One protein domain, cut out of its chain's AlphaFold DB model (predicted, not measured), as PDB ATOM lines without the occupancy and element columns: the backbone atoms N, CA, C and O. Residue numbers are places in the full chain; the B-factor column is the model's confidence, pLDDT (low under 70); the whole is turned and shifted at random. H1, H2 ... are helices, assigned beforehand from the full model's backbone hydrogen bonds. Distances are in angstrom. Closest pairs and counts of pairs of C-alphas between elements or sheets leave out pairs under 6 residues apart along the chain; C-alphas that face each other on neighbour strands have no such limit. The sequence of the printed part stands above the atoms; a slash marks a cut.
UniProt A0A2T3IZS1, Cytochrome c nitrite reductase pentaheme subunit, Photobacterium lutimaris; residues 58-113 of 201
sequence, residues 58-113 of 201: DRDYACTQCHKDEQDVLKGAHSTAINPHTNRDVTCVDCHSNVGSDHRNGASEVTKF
ATOM      1  N   ASP A  58     370.254 307.636 366.317       88.00
ATOM      2  CA  ASP A  58     370.324 307.836 367.755       88.00
ATOM      3  C   ASP A  58     371.771 307.639 368.223       88.00
ATOM      4  O   ASP A  58     372.355 306.557 368.114       88.00
ATOM      5  N   ARG A  59     372.358 308.726 368.725       89.50
ATOM      6  CA  ARG A  59     373.748 308.759 369.187       89.50
ATOM      7  C   ARG A  59     373.938 307.982 370.492       89.50
ATOM      8  O   ARG A  59     375.062 307.570 370.767       89.50
ATOM      9  N   ASP A  60     372.864 307.736 371.237       92.19
ATOM     10  CA  ASP A  60     372.881 307.006 372.507       92.19
ATOM     11  C   ASP A  60     372.596 305.513 372.314       92.19
ATOM     12  O   ASP A  60     372.824 304.698 373.217       92.19
ATOM     13  N   TYR A  61     372.166 305.110 371.113       91.25
ATOM     14  CA  TYR A  61     371.834 303.722 370.807       91.25
ATOM     15  C   TYR A  61     372.981 302.764 371.131       91.25
ATOM     16  O   TYR A  61     372.755 301.715 371.731       91.25
ATOM     17  N   ALA A  62     374.217 303.122 370.769       90.69
ATOM     18  CA  ALA A  62     375.393 302.291 371.027       90.69
ATOM     19  C   ALA A  62     375.628 302.065 372.531       90.69
ATOM     20  O   ALA A  62     375.975 300.955 372.939       90.69
ATOM     21  N   CYS A  63     375.392 303.090 373.352       92.69
ATOM     22  CA  CYS A  63     375.539 303.041 374.804       92.69
ATOM     23  C   CYS A  63     374.467 302.129 375.421       92.69
ATOM     24  O   CYS A  63     374.780 301.190 376.159       92.69
ATOM     25  N   THR A  64     373.208 302.334 375.032       91.69
ATOM     26  CA  THR A  64     372.040 301.609 375.565       91.69
ATOM     27  C   THR A  64     371.951 300.148 375.110       91.69
ATOM     28  O   THR A  64     371.186 299.359 375.669       91.69
ATOM     29  N   GLN A  65     372.787 299.716 374.156       91.06
ATOM     30  CA  GLN A  65     372.914 298.290 373.832       91.06
ATOM     31  C   GLN A  65     373.502 297.474 374.988       91.06
ATOM     32  O   GLN A  65     373.204 296.278 375.094       91.06
ATOM     33  N   CYS A  66     374.297 298.109 375.855       93.44
ATOM     34  CA  CYS A  66     374.896 297.481 377.033       93.44
ATOM     35  C   CYS A  66     374.403 298.114 378.347       93.44
ATOM     36  O   CYS A  66     374.092 297.374 379.274       93.44
ATOM     37  N   HIS A  67     374.273 299.442 378.410       93.00
ATOM     38  CA  HIS A  67     373.805 300.186 379.585       93.00
ATOM     39  C   HIS A  67     372.278 300.257 379.627       93.00
ATOM     40  O   HIS A  67     371.663 301.160 379.063       93.00
ATOM     41  N   LYS A  68     371.660 299.248 380.245       89.25
ATOM     42  CA  LYS A  68     370.195 299.085 380.295       89.25
ATOM     43  C   LYS A  68     369.615 299.216 381.693       89.25
ATOM     44  O   LYS A  68     368.392 299.255 381.837       89.25
ATOM     45  N   ASP A  69     370.475 299.237 382.702       88.00
ATOM     46  CA  ASP A  69     370.047 299.325 384.084       88.00
ATOM     47  C   ASP A  69     369.353 300.664 384.317       88.00
ATOM     48  O   ASP A  69     369.703 301.681 383.720       88.00
ATOM     49  N   GLU A  70     368.348 300.681 385.190       80.44
ATOM     50  CA  GLU A  70     367.552 301.889 385.422       80.44
ATOM     51  C   GLU A  70     368.409 303.084 385.857       80.44
ATOM     52  O   GLU A  70     368.120 304.220 385.489       80.44
ATOM     53  N   GLN A  71     369.484 302.806 386.591       80.25
ATOM     54  CA  GLN A  71     370.467 303.789 387.020       80.25
ATOM     55  C   GLN A  71     371.337 304.349 385.893       80.25
ATOM     56  O   GLN A  71     371.979 305.358 386.137       80.25
ATOM     57  N   ASP A  72     371.375 303.733 384.710       85.06
ATOM     58  CA  ASP A  72     372.194 304.153 383.566       85.06
ATOM     59  C   ASP A  72     371.349 304.800 382.452       85.06
ATOM     60  O   ASP A  72     371.886 305.413 381.530       85.06
ATOM     61  N   VAL A  73     370.019 304.673 382.519       87.38
ATOM     62  CA  VAL A  73     369.101 305.256 381.535       87.38
ATOM     63  C   VAL A  73     368.722 306.674 381.947       87.38
ATOM     64  O   VAL A  73     368.161 306.901 383.021       87.38
ATOM     65  N   LEU A  74     368.943 307.634 381.051       92.94
ATOM     66  CA  LEU A  74     368.572 309.029 381.260       92.94
ATOM     67  C   LEU A  74     367.062 309.243 381.053       92.94
ATOM     68  O   LEU A  74     366.577 309.331 379.930       92.94
ATOM     69  N   LYS A  75     366.315 309.355 382.153       92.94
ATOM     70  CA  LYS A  75     364.867 309.638 382.194       92.94
ATOM     71  C   LYS A  75     364.534 311.000 382.815       92.94
ATOM     72  O   LYS A  75     363.368 311.392 382.838       92.94
ATOM     73  N   GLY A  76     365.526 311.677 383.393       92.12
ATOM     74  CA  GLY A  76     365.365 312.959 384.076       92.12
ATOM     75  C   GLY A  76     365.209 314.142 383.124       92.12
ATOM     76  O   GLY A  76     365.028 313.985 381.918       92.12
ATOM     77  N   ALA A  77     365.321 315.359 383.663       93.62
ATOM     78  CA  ALA A  77     365.116 316.601 382.907       93.62
ATOM     79  C   ALA A  77     366.046 316.765 381.687       93.62
ATOM     80  O   ALA A  77     365.686 317.453 380.738       93.62
ATOM     81  N   HIS A  78     367.214 316.115 381.697       95.75
ATOM     82  CA  HIS A  78     368.172 316.173 380.592       95.75
ATOM     83  C   HIS A  78     367.819 315.242 379.420       95.75
ATOM     84  O   HIS A  78     368.360 315.431 378.339       95.75
ATOM     85  N   SER A  79     366.887 314.293 379.587       93.12
ATOM     86  CA  SER A  79     366.460 313.363 378.519       93.12
ATOM     87  C   SER A  79     365.777 314.043 377.329       93.12
ATOM     88  O   SER A  79     365.746 313.494 376.235       93.12
ATOM     89  N   THR A  80     365.224 315.238 377.539       92.50
ATOM     90  CA  THR A  80     364.553 316.040 376.504       92.50
ATOM     91  C   THR A  80     365.146 317.445 376.408       92.50
ATOM     92  O   THR A  80     364.494 318.363 375.910       92.50
ATOM     93  N   ALA A  81     366.329 317.658 376.987       96.00
ATOM     94  CA  ALA A  81     366.983 318.956 376.981       96.00
ATOM     95  C   ALA A  81     367.751 319.164 375.674       96.00
ATOM     96  O   ALA A  81     368.302 318.223 375.106       96.00
ATOM     97  N   ILE A  82     367.840 320.421 375.243       96.75
ATOM     98  CA  ILE A  82     368.676 320.824 374.113       96.75
ATOM     99  C   ILE A  82     370.019 321.305 374.649       96.75
ATOM    100  O   ILE A  82     370.077 322.177 375.517       96.75
ATOM    101  N   ASN A  83     371.102 320.753 374.116       96.56
ATOM    102  CA  ASN A  83     372.451 321.206 374.400       96.56
ATOM    103  C   ASN A  83     372.649 322.615 373.796       96.56
ATOM    104  O   ASN A  83     372.567 322.759 372.570       96.56
ATOM    105  N   PRO A  84     372.947 323.646 374.609       96.00
ATOM    106  CA  PRO A  84     373.015 325.032 374.140       96.00
ATOM    107  C   PRO A  84     374.183 325.299 373.176       96.00
ATOM    108  O   PRO A  84     374.109 326.222 372.372       96.00
ATOM    109  N   HIS A  85     375.237 324.479 373.204       95.12
ATOM    110  CA  HIS A  85     376.421 324.651 372.350       95.12
ATOM    111  C   HIS A  85     376.263 324.038 370.966       95.12
ATOM    112  O   HIS A  85     376.928 324.447 370.019       95.12
ATOM    113  N   THR A  86     375.415 323.017 370.849       94.75
ATOM    114  CA  THR A  86     375.263 322.234 369.612       94.75
ATOM    115  C   THR A  86     373.858 322.292 369.025       94.75
ATOM    116  O   THR A  86     373.658 321.834 367.903       94.75
ATOM    117  N   ASN A  87     372.897 322.871 369.753       95.81
ATOM    118  CA  ASN A  87     371.501 323.030 369.349       95.81
ATOM    119  C   ASN A  87     370.843 321.711 368.894       95.81
ATOM    120  O   ASN A  87     370.096 321.663 367.916       95.81
ATOM    121  N   ARG A  88     371.160 320.627 369.605       94.19
ATOM    122  CA  ARG A  88     370.615 319.273 369.430       94.19
ATOM    123  C   ARG A  88     370.257 318.693 370.796       94.19
ATOM    124  O   ARG A  88     370.706 319.229 371.809       94.19
ATOM    125  N   ASP A  89     369.537 317.580 370.816       95.12
ATOM    126  CA  ASP A  89     369.251 316.856 372.057       95.12
ATOM    127  C   ASP A  89     370.546 316.486 372.800       95.12
ATOM    128  O   ASP A  89     371.555 316.104 372.185       95.12
ATOM    129  N   VAL A  90     370.507 316.628 374.126       96.00
ATOM    130  CA  VAL A  90     371.552 316.137 375.029       96.00
ATOM    131  C   VAL A  90     371.644 314.618 374.910       96.00
ATOM    132  O   VAL A  90     370.646 313.920 374.776       96.00
ATOM    133  N   THR A  91     372.872 314.117 374.952       94.69
ATOM    134  CA  THR A  91     373.224 312.710 374.721       94.69
ATOM    135  C   THR A  91     374.250 312.231 375.735       94.69
ATOM    136  O   THR A  91     374.904 313.055 376.377       94.69
ATOM    137  N   CYS A  92     374.466 310.917 375.843       95.06
ATOM    138  CA  CYS A  92     375.353 310.326 376.854       95.06
ATOM    139  C   CYS A  92     376.739 310.991 376.881       95.06
ATOM    140  O   CYS A  92     377.236 311.374 377.940       95.06
ATOM    141  N   VAL A  93     377.345 311.183 375.707       94.56
ATOM    142  CA  VAL A  93     378.713 311.713 375.559       94.56
ATOM    143  C   VAL A  93     378.848 313.209 375.852       94.56
ATOM    144  O   VAL A  93     379.968 313.696 375.981       94.56
ATOM    145  N   ASP A  94     377.737 313.947 375.974       95.81
ATOM    146  CA  ASP A  94     377.787 315.356 376.397       95.81
ATOM    147  C   ASP A  94     378.174 315.486 377.880       95.81
ATOM    148  O   ASP A  94     378.684 316.526 378.289       95.81
ATOM    149  N   CYS A  95     377.978 314.423 378.672       95.69
ATOM    150  CA  CYS A  95     378.401 314.359 380.071       95.69
ATOM    151  C   CYS A  95     379.484 313.298 380.310       95.69
ATOM    152  O   CYS A  95     380.437 313.540 381.041       95.69
ATOM    153  N   HIS A  96     379.364 312.125 379.689       94.94
ATOM    154  CA  HIS A  96     380.229 310.965 379.927       94.94
ATOM    155  C   HIS A  96     381.456 310.891 379.011       94.94
ATOM    156  O   HIS A  96     382.060 309.828 378.909       94.94
ATOM    157  N   SER A  97     381.814 311.999 378.348       91.88
ATOM    158  CA  SER A  97     382.914 312.067 377.375       91.88
ATOM    159  C   SER A  97     382.850 310.923 376.345       91.88
ATOM    160  O   SER A  97     381.765 310.466 375.987       91.88
ATOM    161  N   ASN A  98     383.986 310.509 375.779       90.75
ATOM    162  CA  ASN A  98     384.030 309.498 374.724       90.75
ATOM    163  C   ASN A  98     384.386 308.105 375.272       90.75
ATOM    164  O   ASN A  98     384.881 307.958 376.387       90.75
ATOM    165  N   VAL A  99     384.155 307.072 374.459       91.94
ATOM    166  CA  VAL A  99     384.470 305.678 374.793       91.94
ATOM    167  C   VAL A  99     385.754 305.214 374.097       91.94
ATOM    168  O   VAL A  99     385.875 305.282 372.876       91.94
ATOM    169  N   GLY A 100     386.702 304.710 374.887       91.19
ATOM    170  CA  GLY A 100     387.946 304.104 374.404       91.19
ATOM    171  C   GLY A 100     387.835 302.601 374.133       91.19
ATOM    172  O   GLY A 100     386.843 301.954 374.480       91.19
ATOM    173  N   SER A 101     388.891 302.004 373.574       92.06
ATOM    174  CA  SER A 101     388.960 300.550 373.330       92.06
ATOM    175  C   SER A 101     388.853 299.722 374.613       92.06
ATOM    176  O   SER A 101     388.263 298.643 374.609       92.06
ATOM    177  N   ASP A 102     389.367 300.255 375.722       93.19
ATOM    178  CA  ASP A 102     389.347 299.624 377.042       93.19
ATOM    179  C   ASP A 102     388.131 300.024 377.887       93.19
ATOM    180  O   ASP A 102     388.128 299.857 379.105       93.19
ATOM    181  N   HIS A 103     387.054 300.514 377.260       94.56
ATOM    182  CA  HIS A 103     385.842 300.937 377.966       94.56
ATOM    183  C   HIS A 103     385.309 299.864 378.936       94.56
ATOM    184  O   HIS A 103     384.960 300.162 380.074       94.56
ATOM    185  N   ARG A 104     385.340 298.585 378.544       93.19
ATOM    186  CA  ARG A 104     384.897 297.472 379.406       93.19
ATOM    187  C   ARG A 104     385.824 297.205 380.597       93.19
ATOM    188  O   ARG A 104     385.388 296.628 381.585       93.19
ATOM    189  N   ASN A 105     387.074 297.649 380.521       93.31
ATOM    190  CA  ASN A 105     388.110 297.449 381.530       93.31
ATOM    191  C   ASN A 105     388.232 298.683 382.437       93.31
ATOM    192  O   ASN A 105     389.322 299.174 382.715       93.31
ATOM    193  N   GLY A 106     387.089 299.198 382.893       88.25
ATOM    194  CA  GLY A 106     387.029 300.300 383.851       88.25
ATOM    195  C   GLY A 106     386.834 301.690 383.248       88.25
ATOM    196  O   GLY A 106     386.787 302.639 384.028       88.25
ATOM    197  N   ALA A 107     386.668 301.827 381.929       92.25
ATOM    198  CA  ALA A 107     386.239 303.061 381.260       92.25
ATOM    199  C   ALA A 107     386.987 304.327 381.725       92.25
ATOM    200  O   ALA A 107     386.373 305.284 382.189       92.25
ATOM    201  N   SER A 108     388.318 304.325 381.638       90.56
ATOM    202  CA  SER A 108     389.159 305.449 382.082       90.56
ATOM    203  C   SER A 108     388.946 306.743 381.290       90.56
ATOM    204  O   SER A 108     389.232 307.816 381.808       90.56
ATOM    205  N   GLU A 109     388.457 306.650 380.053       91.88
ATOM    206  CA  GLU A 109     388.181 307.804 379.184       91.88
ATOM    207  C   GLU A 109     386.790 308.412 379.392       91.88
ATOM    208  O   GLU A 109     386.534 309.517 378.915       91.88
ATOM    209  N   VAL A 110     385.907 307.700 380.098       93.31
ATOM    210  CA  VAL A 110     384.542 308.136 380.393       93.31
ATOM    211  C   VAL A 110     384.538 308.944 381.682       93.31
ATOM    212  O   VAL A 110     384.983 308.459 382.725       93.31
ATOM    213  N   THR A 111     383.980 310.150 381.636       92.88
ATOM    214  CA  THR A 111     383.732 310.943 382.840       92.88
ATOM    215  C   THR A 111     382.756 310.196 383.743       92.88
ATOM    216  O   THR A 111     381.666 309.793 383.324       92.88
ATOM    217  N   LYS A 112     383.145 310.010 385.004       91.94
ATOM    218  CA  LYS A 112     382.329 309.355 386.030       91.94
ATOM    219  C   LYS A 112     381.856 310.389 387.029       91.94
ATOM    220  O   LYS A 112     382.659 311.189 387.500       91.94
ATOM    221  N   PHE A 113     380.582 310.304 387.388       94.38
ATOM    222  CA  PHE A 113     379.981 311.148 388.409       94.38
ATOM    223  C   PHE A 113     379.702 310.317 389.650       94.38
ATOM    224  O   PHE A 113     379.063 309.269 389.564       94.38
TER     225      PHE A 113
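This is residues 58 to 113 of the 201 residues of the protein "Cytochrome c nitrite reductase pentaheme subunit" of Photobacterium lutimaris (UniProt A0A2T3IZS1). Little regular structure: a chain mostly of loops, with the short helix H3 near the middle, a small turned-back loop, residues 82 to 89, towards one end and a long loop, residues 97 to 113, folding back at the other. Residues 65 to 71 stick out. The 56 printed residues hold named helices H1, H2, H3 in that order and no named strand, all helix by class, with 13 residues in named elements. The whole is only just compact, close to loose, radius of gyration of the C-alphas 11.7 A, spans 32 by 24 by 22 A.

H1, residues 61 to 64, begins at C-alpha (371.834, 303.722, 370.807) and measures 5.2 A. H2, residues 77 to 80, measures 6.5 A; H3, residues 92 to 96, measures 5.8 A and ends at C-alpha (380.229, 310.965, 379.927).

H1 and H3 are close but not clearly touching; their closest C-alphas, Cys 63 and Cys 92, are 7.6 A apart. H2 is apart from both. Residues 82 to 83 pair antiparallel with 88 to 89. In H3 the O i to N i+4 pair is within hydrogen-bond range; H1 and H2 are too short for one.

The farthest C-alphas, Asn 87 and Asn 105, are 32.8 A apart. Both links are long, the printed part has no cut, and no printed residue is under 70 in pLDDT.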